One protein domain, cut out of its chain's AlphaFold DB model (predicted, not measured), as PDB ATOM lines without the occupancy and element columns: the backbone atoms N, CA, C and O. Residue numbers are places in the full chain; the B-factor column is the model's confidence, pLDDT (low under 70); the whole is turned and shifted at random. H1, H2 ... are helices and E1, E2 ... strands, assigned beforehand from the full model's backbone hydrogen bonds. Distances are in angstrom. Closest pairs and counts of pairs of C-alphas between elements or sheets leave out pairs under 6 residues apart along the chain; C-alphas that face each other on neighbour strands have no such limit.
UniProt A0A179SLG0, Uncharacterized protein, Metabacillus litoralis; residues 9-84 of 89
ATOM      1  N   TYR A   9     -58.040 -45.278  85.161       95.88
ATOM      2  CA  TYR A   9     -58.505 -45.741  86.451       95.88
ATOM      3  C   TYR A   9     -57.494 -45.368  87.527       95.88
ATOM      4  O   TYR A   9     -56.283 -45.371  87.299       95.88
ATOM      5  N   TYR A  10     -58.028 -45.042  88.693       96.62
ATOM      6  CA  TYR A  10     -57.318 -44.813  89.933       96.62
ATOM      7  C   TYR A  10     -57.347 -46.096  90.760       96.62
ATOM      8  O   TYR A  10     -58.418 -46.681  90.947       96.62
ATOM      9  N   LEU A  11     -56.178 -46.508  91.244       96.75
ATOM     10  CA  LEU A  11     -55.991 -47.643  92.131       96.75
ATOM     11  C   LEU A  11     -55.247 -47.184  93.384       96.75
ATOM     12  O   LEU A  11     -54.192 -46.560  93.275       96.75
ATOM     13  N   GLU A  12     -55.756 -47.528  94.559       96.81
ATOM     14  CA  GLU A  12     -55.143 -47.210  95.848       96.81
ATOM     15  C   GLU A  12     -55.160 -48.436  96.750       96.81
ATOM     16  O   GLU A  12     -56.216 -48.964  97.085       96.81
ATOM     17  N   ASN A  13     -53.978 -48.858  97.183       97.69
ATOM     18  CA  ASN A  13     -53.812 -49.822  98.254       97.69
ATOM     19  C   ASN A  13     -53.318 -49.085  99.512       97.69
ATOM     20  O   ASN A  13     -52.117 -48.807  99.616       97.69
ATOM     21  N   PRO A  14     -54.209 -48.772 100.471       96.31
ATOM     22  CA  PRO A  14     -53.826 -48.075 101.696       96.31
ATOM     23  C   PRO A  14     -52.975 -48.932 102.646       96.31
ATOM     24  O   PRO A  14     -52.218 -48.373 103.435       96.31
ATOM     25  N   GLU A  15     -53.043 -50.263 102.556       97.06
ATOM     26  CA  GLU A  15     -52.197 -51.179 103.332       97.06
ATOM     27  C   GLU A  15     -50.730 -51.087 102.892       97.06
ATOM     28  O   GLU A  15     -49.828 -50.997 103.723       97.06
ATOM     29  N   ALA A  16     -50.495 -51.060 101.578       96.06
ATOM     30  CA  ALA A  16     -49.157 -50.976 100.993       96.06
ATOM     31  C   ALA A  16     -48.667 -49.533 100.769       96.06
ATOM     32  O   ALA A  16     -47.502 -49.326 100.430       96.06
ATOM     33  N   GLY A  17     -49.543 -48.533 100.918       95.25
ATOM     34  CA  GLY A  17     -49.249 -47.137 100.587       95.25
ATOM     35  C   GLY A  17     -49.026 -46.899  99.088       95.25
ATOM     36  O   GLY A  17     -48.279 -45.997  98.715       95.25
ATOM     37  N   ILE A  18     -49.631 -47.722  98.227       95.94
ATOM     38  CA  ILE A  18     -49.458 -47.649  96.771       95.94
ATOM     39  C   ILE A  18     -50.642 -46.905  96.163       95.94
ATOM     40  O   ILE A  18     -51.788 -47.300  96.353       95.94
ATOM     41  N   ILE A  19     -50.354 -45.879  95.364       95.19
ATOM     42  CA  ILE A  19     -51.321 -45.241  94.467       95.19
ATOM     43  C   ILE A  19     -50.815 -45.418  93.041       95.19
ATOM     44  O   ILE A  19     -49.641 -45.171  92.756       95.19
ATOM     45  N   LYS A  20     -51.691 -45.852  92.134       95.25
ATOM     46  CA  LYS A  20     -51.347 -46.053  90.730       95.25
ATOM     47  C   LYS A  20     -52.482 -45.640  89.810       95.25
ATOM     48  O   LYS A  20     -53.658 -45.788  90.127       95.25
ATOM     49  N   PHE A  21     -52.100 -45.161  88.633       95.06
ATOM     50  CA  PHE A  21     -53.010 -44.859  87.541       95.06
ATOM     51  C   PHE A  21     -52.762 -45.836  86.404       95.06
ATOM     52  O   PHE A  21     -51.609 -46.098  86.053       95.06
ATOM     53  N   ALA A  22     -53.834 -46.373  85.833       94.50
ATOM     54  CA  ALA A  22     -53.733 -47.299  84.716       94.50
ATOM     55  C   ALA A  22     -54.899 -47.145  83.750       94.50
ATOM     56  O   ALA A  22     -56.029 -46.887  84.155       94.50
ATOM     57  N   THR A  23     -54.639 -47.329  82.463       94.69
ATOM     58  CA  THR A  23     -55.700 -47.399  81.459       94.69
ATOM     59  C   THR A  23     -56.449 -48.729  81.546       94.69
ATOM     60  O   THR A  23     -55.912 -49.737  82.018       94.69
ATOM     61  N   GLY A  24     -57.671 -48.787  81.009       93.25
ATOM     62  CA  GLY A  24     -58.401 -50.050  80.878       93.25
ATOM     63  C   GLY A  24     -57.620 -51.123  80.106       93.25
ATOM     64  O   GLY A  24     -57.713 -52.301  80.445       93.25
ATOM     65  N   SER A  25     -56.793 -50.743  79.119       91.56
ATOM     66  CA  SER A  25     -55.876 -51.683  78.451       91.56
ATOM     67  C   SER A  25     -54.828 -52.270  79.397       91.56
ATOM     68  O   SER A  25     -54.626 -53.482  79.392       91.56
ATOM     69  N   GLN A  26     -54.179 -51.445  80.220       92.69
ATOM     70  CA  GLN A  26     -53.167 -51.904  81.176       92.69
ATOM     71  C   GLN A  26     -53.768 -52.806  82.255       92.69
ATOM     72  O   GLN A  26     -53.130 -53.766  82.670       92.69
ATOM     73  N   LEU A  27     -55.006 -52.536  82.667       92.31
ATOM     74  CA  LEU A  27     -55.741 -53.388  83.602       92.31
ATOM     75  C   LEU A  27     -56.158 -54.728  82.993       92.31
ATOM     76  O   LEU A  27     -56.235 -55.722  83.703       92.31
ATOM     77  N   LYS A  28     -56.447 -54.759  81.689       88.31
ATOM     78  CA  LYS A  28     -56.913 -55.969  81.003       88.31
ATOM     79  C   LYS A  28     -55.777 -56.905  80.590       88.31
ATOM     80  O   LYS A  28     -55.988 -58.111  80.527       88.31
ATOM     81  N   TYR A  29     -54.617 -56.353  80.246       86.25
ATOM     82  CA  TYR A  29     -53.516 -57.111  79.643       86.25
ATOM     83  C   TYR A  29     -52.210 -57.065  80.443       86.25
ATOM     84  O   TYR A  29     -51.274 -57.776  80.088       86.25
ATOM     85  N   GLY A  30     -52.116 -56.219  81.469       86.69
ATOM     86  CA  GLY A  30     -50.939 -56.094  82.324       86.69
ATOM     87  C   GLY A  30     -51.172 -56.634  83.732       86.69
ATOM     88  O   GLY A  30     -52.276 -57.026  84.094       86.69
ATOM     89  N   ASP A  31     -50.123 -56.578  84.550       93.62
ATOM     90  CA  ASP A  31     -50.122 -57.073  85.933       93.62
ATOM     91  C   ASP A  31     -50.482 -55.985  86.963       93.62
ATOM     92  O   ASP A  31     -50.190 -56.121  88.147       93.62
ATOM     93  N   ILE A  32     -51.127 -54.888  86.545       95.25
ATOM     94  CA  ILE A  32     -51.361 -53.712  87.403       95.25
ATOM     95  C   ILE A  32     -52.114 -54.068  88.691       95.25
ATOM     96  O   ILE A  32     -51.761 -53.578  89.761       95.25
ATOM     97  N   VAL A  33     -53.140 -54.922  88.609       94.19
ATOM     98  CA  VAL A  33     -53.910 -55.340  89.793       94.19
ATOM     99  C   VAL A  33     -53.016 -56.103  90.772       94.19
ATOM    100  O   VAL A  33     -53.027 -55.818  91.968       94.19
ATOM    101  N   LYS A  34     -52.164 -56.994  90.260       95.50
ATOM    102  CA  LYS A  34     -51.197 -57.751  91.056       95.50
ATOM    103  C   LYS A  34     -50.118 -56.864  91.662       95.50
ATOM    104  O   LYS A  34     -49.743 -57.067  92.809       95.50
ATOM    105  N   GLU A  35     -49.633 -55.877  90.923       95.75
ATOM    106  CA  GLU A  35     -48.635 -54.929  91.417       95.75
ATOM    107  C   GLU A  35     -49.174 -54.048  92.549       95.75
ATOM    108  O   GLU A  35     -48.431 -53.733  93.475       95.75
ATOM    109  N   VAL A  36     -50.447 -53.645  92.484       96.88
ATOM    110  CA  VAL A  36     -51.050 -52.752  93.486       96.88
ATOM    111  C   VAL A  36     -51.600 -53.530  94.680       96.88
ATOM    112  O   VAL A  36     -51.371 -53.136  95.821       96.88
ATOM    113  N   PHE A  37     -52.312 -54.629  94.442       96.56
ATOM    114  CA  PHE A  37     -53.077 -55.349  95.467       96.56
ATOM    115  C   PHE A  37     -52.531 -56.745  95.789       96.56
ATOM    116  O   PHE A  37     -52.999 -57.381  96.726       96.56
ATOM    117  N   GLY A  38     -51.550 -57.248  95.035       95.44
ATOM    118  CA  GLY A  38     -51.006 -58.596  95.234       95.44
ATOM    119  C   GLY A  38     -51.928 -59.728  94.767       95.44
ATOM    120  O   GLY A  38     -51.615 -60.893  95.005       95.44
ATOM    121  N   VAL A  39     -53.037 -59.408  94.092       94.94
ATOM    122  CA  VAL A  39     -54.057 -60.364  93.623       94.94
ATOM    123  C   VAL A  39     -54.110 -60.444  92.096       94.94
ATOM    124  O   VAL A  39     -53.636 -59.533  91.421       94.94
ATOM    125  N   ALA A  40     -54.633 -61.533  91.523       91.50
ATOM    126  CA  ALA A  40     -54.500 -61.762  90.084       91.50
ATOM    127  C   ALA A  40     -55.434 -60.876  89.250       91.50
ATOM    128  O   ALA A  40     -55.022 -60.383  88.200       91.50
ATOM    129  N   ASP A  41     -56.668 -60.656  89.708       89.56
ATOM    130  CA  ASP A  41     -57.659 -59.870  88.974       89.56
ATOM    131  C   ASP A  41     -58.645 -59.104  89.880       89.56
ATOM    132  O   ASP A  41     -58.521 -59.052  91.105       89.56
ATOM    133  N   ILE A  42     -59.631 -58.451  89.255       89.44
ATOM    134  CA  ILE A  42     -60.655 -57.659  89.953       89.44
ATOM    135  C   ILE A  42     -61.580 -58.543  90.807       89.44
ATOM    136  O   ILE A  42     -62.078 -58.077  91.829       89.44
ATOM    137  N   ASN A  43     -61.831 -59.798  90.429       91.19
ATOM    138  CA  ASN A  43     -62.660 -60.694  91.238       91.19
ATOM    139  C   ASN A  43     -61.931 -61.074  92.529       91.19
ATOM    140  O   ASN A  43     -62.535 -61.054  93.600       91.19
ATOM    141  N   ASP A  44     -60.627 -61.338  92.449       93.38
ATOM    142  CA  ASP A  44     -59.812 -61.550  93.644       93.38
ATOM    143  C   ASP A  44     -59.732 -60.283  94.507       93.38
ATOM    144  O   ASP A  44     -59.718 -60.375  95.734       93.38
ATOM    145  N   LEU A  45     -59.734 -59.095  93.893       93.75
ATOM    146  CA  LEU A  45     -59.810 -57.826  94.621       93.75
ATOM    147  C   LEU A  45     -61.133 -57.682  95.390       93.75
ATOM    148  O   LEU A  45     -61.130 -57.217  96.528       93.75
ATOM    149  N   LEU A  46     -62.256 -58.116  94.811       94.06
ATOM    150  CA  LEU A  46     -63.539 -58.157  95.522       94.06
ATOM    151  C   LEU A  46     -63.478 -59.110  96.723       94.06
ATOM    152  O   LEU A  46     -63.896 -58.735  97.815       94.06
ATOM    153  N   MET A  47     -62.880 -60.296  96.561       95.19
ATOM    154  CA  MET A  47     -62.662 -61.213  97.687       95.19
ATOM    155  C   MET A  47     -61.729 -60.619  98.749       95.19
ATOM    156  O   MET A  47     -61.948 -60.814  99.943       95.19
ATOM    157  N   MET A  48     -60.698 -59.879  98.342       94.56
ATOM    158  CA  MET A  48     -59.798 -59.179  99.259       94.56
ATOM    159  C   MET A  48     -60.556 -58.136 100.087       94.56
ATOM    160  O   MET A  48     -60.389 -58.103 101.303       94.56
ATOM    161  N   ILE A  49     -61.424 -57.336  99.460       95.06
ATOM    162  CA  ILE A  49     -62.293 -56.378 100.160       95.06
ATOM    163  C   ILE A  49     -63.214 -57.089 101.158       95.06
ATOM    164  O   ILE A  49     -63.460 -56.553 102.234       95.06
ATOM    165  N   GLU A  50     -63.726 -58.271 100.821       94.50
ATOM    166  CA  GLU A  50     -64.718 -58.980 101.638       94.50
ATOM    167  C   GLU A  50     -64.100 -59.758 102.812       94.50
ATOM    168  O   GLU A  50     -64.681 -59.815 103.898       94.50
ATOM    169  N   TYR A  51     -62.911 -60.335 102.627       95.69
ATOM    170  CA  TYR A  51     -62.365 -61.321 103.566       95.69
ATOM    171  C   TYR A  51     -61.004 -60.956 104.169       95.69
ATOM    172  O   TYR A  51     -60.637 -61.512 105.209       95.69
ATOM    173  N   ASN A  52     -60.229 -60.051 103.562       97.06
ATOM    174  CA  ASN A  52     -58.912 -59.699 104.089       97.06
ATOM    175  C   ASN A  52     -59.022 -58.612 105.169       97.06
ATOM    176  O   ASN A  52     -59.065 -57.422 104.867       97.06
ATOM    177  N   LYS A  53     -58.994 -59.030 106.440       97.12
ATOM    178  CA  LYS A  53     -59.113 -58.132 107.601       97.12
ATOM    179  C   LYS A  53     -58.045 -57.043 107.661       97.12
ATOM    180  O   LYS A  53     -58.373 -55.895 107.929       97.12
ATOM    181  N   SER A  54     -56.791 -57.384 107.369       97.00
ATOM    182  CA  SER A  54     -55.691 -56.408 107.387       97.00
ATOM    183  C   SER A  54     -55.935 -55.297 106.364       97.00
ATOM    184  O   SER A  54     -55.825 -54.105 106.664       97.00
ATOM    185  N   PHE A  55     -56.380 -55.692 105.171       97.81
ATOM    186  CA  PHE A  55     -56.733 -54.749 104.124       97.81
ATOM    187  C   PHE A  55     -57.968 -53.915 104.494       97.81
ATOM    188  O   PHE A  55     -57.926 -52.690 104.384       97.81
ATOM    189  N   GLN A  56     -59.034 -54.540 105.003       98.12
ATOM    190  CA  GLN A  56     -60.239 -53.846 105.474       98.12
ATOM    191  C   GLN A  56     -59.917 -52.784 106.532       98.12
ATOM    192  O   GLN A  56     -60.349 -51.637 106.399       98.12
ATOM    193  N   ASP A  57     -59.107 -53.129 107.535       98.25
ATOM    194  CA  ASP A  57     -58.675 -52.207 108.589       98.25
ATOM    195  C   ASP A  57     -57.890 -51.025 108.009       98.25
ATOM    196  O   ASP A  57     -58.078 -49.875 108.422       98.25
ATOM    197  N   SER A  58     -57.032 -51.283 107.016       98.19
ATOM    198  CA  SER A  58     -56.269 -50.234 106.336       98.19
ATOM    199  C   SER A  58     -57.175 -49.253 105.581       98.19
ATOM    200  O   SER A  58     -56.985 -48.039 105.693       98.19
ATOM    201  N   VAL A  59     -58.205 -49.751 104.886       97.94
ATOM    202  CA  VAL A  59     -59.189 -48.927 104.168       97.94
ATOM    203  C   VAL A  59     -60.026 -48.120 105.159       97.94
ATOM    204  O   VAL A  59     -60.139 -46.901 105.010       97.94
ATOM    205  N   CYS A  60     -60.540 -48.763 106.215       98.06
ATOM    206  CA  CYS A  60     -61.298 -48.100 107.280       98.06
ATOM    207  C   CYS A  60     -60.501 -46.949 107.899       98.06
ATOM    208  O   CYS A  60     -61.003 -45.832 108.021       98.06
ATOM    209  N   LYS A  61     -59.230 -47.192 108.236       97.88
ATOM    210  CA  LYS A  61     -58.343 -46.182 108.820       97.88
ATOM    211  C   LYS A  61     -58.039 -45.040 107.852       97.88
ATOM    212  O   LYS A  61     -58.030 -43.887 108.275       97.88
ATOM    213  N   ALA A  62     -57.781 -45.341 106.579       97.19
ATOM    214  CA  ALA A  62     -57.441 -44.334 105.577       97.19
ATOM    215  C   ALA A  62     -58.629 -43.426 105.224       97.19
ATOM    216  O   ALA A  62     -58.438 -42.236 104.973       97.19
ATOM    217  N   LYS A  63     -59.851 -43.972 105.208       95.44
ATOM    218  CA  LYS A  63     -61.063 -43.241 104.802       95.44
ATOM    219  C   LYS A  63     -61.928 -42.761 105.974       95.44
ATOM    220  O   LYS A  63     -62.816 -41.944 105.762       95.44
ATOM    221  N   GLY A  64     -61.667 -43.226 107.197       97.00
ATOM    222  CA  GLY A  64     -62.457 -42.883 108.383       97.00
ATOM    223  C   GLY A  64     -63.864 -43.490 108.372       97.00
ATOM    224  O   GLY A  64     -64.808 -42.836 108.807       97.00
ATOM    225  N   ILE A  65     -63.997 -44.710 107.848       97.38
ATOM    226  CA  ILE A  65     -65.275 -45.419 107.663       97.38
ATOM    227  C   ILE A  65     -65.311 -46.728 108.455       97.38
ATOM    228  O   ILE A  65     -64.301 -47.157 109.019       97.38
ATOM    229  N   ARG A  66     -66.480 -47.367 108.480       97.06
ATOM    230  CA  ARG A  66     -66.691 -48.705 109.036       97.06
ATOM    231  C   ARG A  66     -66.544 -49.774 107.951       97.06
ATOM    232  O   ARG A  66     -66.665 -49.499 106.761       97.06
ATOM    233  N   GLU A  67     -66.298 -51.011 108.374       95.12
ATOM    234  CA  GLU A  67     -66.066 -52.138 107.462       95.12
ATOM    235  C   GLU A  67     -67.260 -52.406 106.527       95.12
ATOM    236  O   GLU A  67     -67.070 -52.674 105.344       95.12
ATOM    237  N   ASP A  68     -68.491 -52.254 107.028       95.06
ATOM    238  CA  ASP A  68     -69.740 -52.419 106.271       95.06
ATOM    239  C   ASP A  68     -69.977 -51.321 105.218       95.06
ATOM    240  O   ASP A  68     -70.924 -51.404 104.437       95.06
ATOM    241  N   GLU A  69     -69.122 -50.297 105.190       96.88
ATOM    242  CA  GLU A  69     -69.187 -49.168 104.262       96.88
ATOM    243  C   GLU A  69     -68.142 -49.274 103.142       96.88
ATOM    244  O   GLU A  69     -68.161 -48.452 102.227       96.88
ATOM    245  N   ILE A  70     -67.235 -50.261 103.188       97.00
ATOM    246  CA  ILE A  70     -66.191 -50.423 102.172       97.00
ATOM    247  C   ILE A  70     -66.826 -50.788 100.826       97.00
ATOM    248  O   ILE A  70     -67.554 -51.772 100.704       97.00
ATOM    249  N   THR A  71     -66.483 -50.028  99.782       96.12
ATOM    250  CA  THR A  71     -66.852 -50.346  98.397       96.12
ATOM    251  C   THR A  71     -65.629 -50.385  97.490       96.12
ATOM    252  O   THR A  71     -64.581 -49.810  97.794       96.12
ATOM    253  N   LEU A  72     -65.765 -51.049  96.338       95.25
ATOM    254  CA  LEU A  72     -64.696 -51.138  95.343       95.25
ATOM    255  C   LEU A  72     -64.244 -49.746  94.877       95.25
ATOM    256  O   LEU A  72     -63.048 -49.504  94.745       95.25
ATOM    257  N   GLU A  73     -65.175 -48.810  94.691       95.38
ATOM    258  CA  GLU A  73     -64.895 -47.466  94.177       95.38
ATOM    259  C   GLU A  73     -63.971 -46.647  95.085       95.38
ATOM    260  O   GLU A  73     -63.339 -45.696  94.623       95.38
ATOM    261  N   MET A  74     -63.862 -47.007  96.365       95.50
ATOM    262  CA  MET A  74     -62.967 -46.333  97.304       95.50
ATOM    263  C   MET A  74     -61.490 -46.590  97.008       95.50
ATOM    264  O   MET A  74     -60.655 -45.766  97.372       95.50
ATOM    265  N   ILE A  75     -61.186 -47.714  96.354       95.69
ATOM    266  CA  ILE A  75     -59.821 -48.168  96.063       95.69
ATOM    267  C   ILE A  75     -59.569 -48.389  94.570       95.69
ATOM    268  O   ILE A  75     -58.421 -48.467  94.148       95.69
ATOM    269  N   PHE A  76     -60.624 -48.524  93.768       96.25
ATOM    270  CA  PHE A  76     -60.561 -48.851  92.352       96.25
ATOM    271  C   PHE A  76     -61.741 -48.217  91.613       96.25
ATOM    272  O   PHE A  76     -62.878 -48.684  91.681       96.25
ATOM    273  N   ARG A  77     -61.480 -47.128  90.888       95.69
ATOM    274  CA  ARG A  77     -62.517 -46.357  90.180       95.69
ATOM    275  C   ARG A  77     -61.957 -45.642  88.965       95.69
ATOM    276  O   ARG A  77     -60.748 -45.565  88.780       95.69
ATOM    277  N   VAL A  78     -62.829 -45.060  88.150       96.12
ATOM    278  CA  VAL A  78     -62.399 -44.089  87.133       96.12
ATOM    279  C   VAL A  78     -61.721 -42.904  87.832       96.12
ATOM    280  O   VAL A  78     -62.223 -42.389  88.840       96.12
ATOM    281  N   ALA A  79     -60.563 -42.494  87.314       95.44
ATOM    282  CA  ALA A  79     -59.837 -41.343  87.824       95.44
ATOM    283  C   ALA A  79     -60.660 -40.067  87.589       95.44
ATOM    284  O   ALA A  79     -61.158 -39.812  86.493       95.44
ATOM    285  N   SER A  80     -60.809 -39.262  88.634       93.94
ATOM    286  CA  SER A  80     -61.439 -37.949  88.562       93.94
ATOM    287  C   SER A  80     -60.440 -36.912  88.048       93.94
ATOM    288  O   SER A  80     -59.225 -37.115  88.094       93.94
ATOM    289  N   ASN A  81     -60.937 -35.743  87.641       91.12
ATOM    290  CA  ASN A  81     -60.067 -34.629  87.258       91.12
ATOM    291  C   ASN A  81     -59.094 -34.225  88.376       91.12
ATOM    292  O   ASN A  81     -57.983 -33.808  88.072       91.12
ATOM    293  N   GLN A  82     -59.485 -34.355  89.649       90.00
ATOM    294  CA  GLN A  82     -58.609 -34.033  90.781       90.00
ATOM    295  C   GLN A  82     -57.458 -35.033  90.914       90.00
ATOM    296  O   GLN A  82     -56.327 -34.620  91.150       90.00
ATOM    297  N   ASP A  83     -57.713 -36.325  90.695       90.81
ATOM    298  CA  ASP A  83     -56.652 -37.339  90.737       90.81
ATOM    299  C   ASP A  83     -55.659 -37.133  89.582       90.81
ATOM    300  O   ASP A  83     -54.452 -37.264  89.752       90.81
ATOM    301  N   LEU A  84     -56.159 -36.741  88.405       87.00
ATOM    302  CA  LEU A  84     -55.322 -36.462  87.234       87.00
ATOM    303  C   LEU A  84     -54.450 -35.209  87.389       87.00
ATOM    304  O   LEU A  84     -53.450 -35.084  86.685       87.00
TER     305      LEU A  84
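Overview. This is residues 9 to 84 of the 89 residues of an uncharacterized protein of Metabacillus litoralis (UniProt A0A179SLG0). A small three-stranded antiparallel sheet forms a floor, with H1 and H4 rising at its two ends and H2 covering part of one face. H3 runs nearly parallel to H2, farther out on that side and off the sheet, and makes a corner with H4, while the small H5 lies on the side away from H2. The printed part has 76 residues with five named helices and three named strands in the order E1 E2 H1 H2 H3 H4 E3 H5; the sheet's order is E2 E1 E3, and the class is mixed, helices and strands. The whole is compact, with a radius of gyration of the C-alphas of 11.8 A and spans of 32 by 28 by 18 A.

Arrangement. E1, residues 9 to 13, and E2, residues 18 to 23, form a hairpin, antiparallel at 159 degrees, with N 11 and O 20 within hydrogen-bond range at 2.8 A. E3, residues 76 to 78, is antiparallel to E1 at 158 degrees, with N 10 and O 77 at 2.8 A. H1, residues 24 to 29, only grazes the sheet. H2, residues 32 to 37, has a height over the sheet of 8.1 A and is only just over E2 and E1, with 3 of its C-alphas on each; its closest C-alphas to E2 are those of Val 36 and Ile 18, 6.3 A apart. On the local plane it stands at 20 degrees to E1, along the strands. H3, residues 42 to 51, is close to H2 but not clearly touching, at a shallow tilt of 4 degrees, the same way; the closest C-alphas are those of Val 33 and Ile 42, 7.1 A apart. H4, residues 53 to 63, and H3 touch only at the corner, about perpendicular at 86 degrees, with the C-alphas of Ile 49 and Gln 56 closest at 6.2 A. H4 only grazes the sheet, and so does H5, residues 81 to 84. Every O i to N i+4 pair is within hydrogen-bond range in H1, H2, H3 and H4; H5 is too short for such a pair.

Along the chain. E1 begins at C-alpha 9, (-58.505, -45.741, 86.451), and measures 13.3 A; E2 measures 16.5 A. H3 measures 14.2 A. H4 measures 15.3 A and ends at C-alpha 63, (-61.063, -43.241, 104.802). H5 ends at C-alpha 84, (-55.322, -36.462, 87.234).

Size, cuts and confidence. The C-alphas farthest apart are those of Tyr 29 and Gly 64, 33.3 A. The printed part has no cut. The link from H4 to E3, residues 64 to 75, is long; the others are tight. Mean pLDDT of the printed part is 94.8, and no printed residue is under 70.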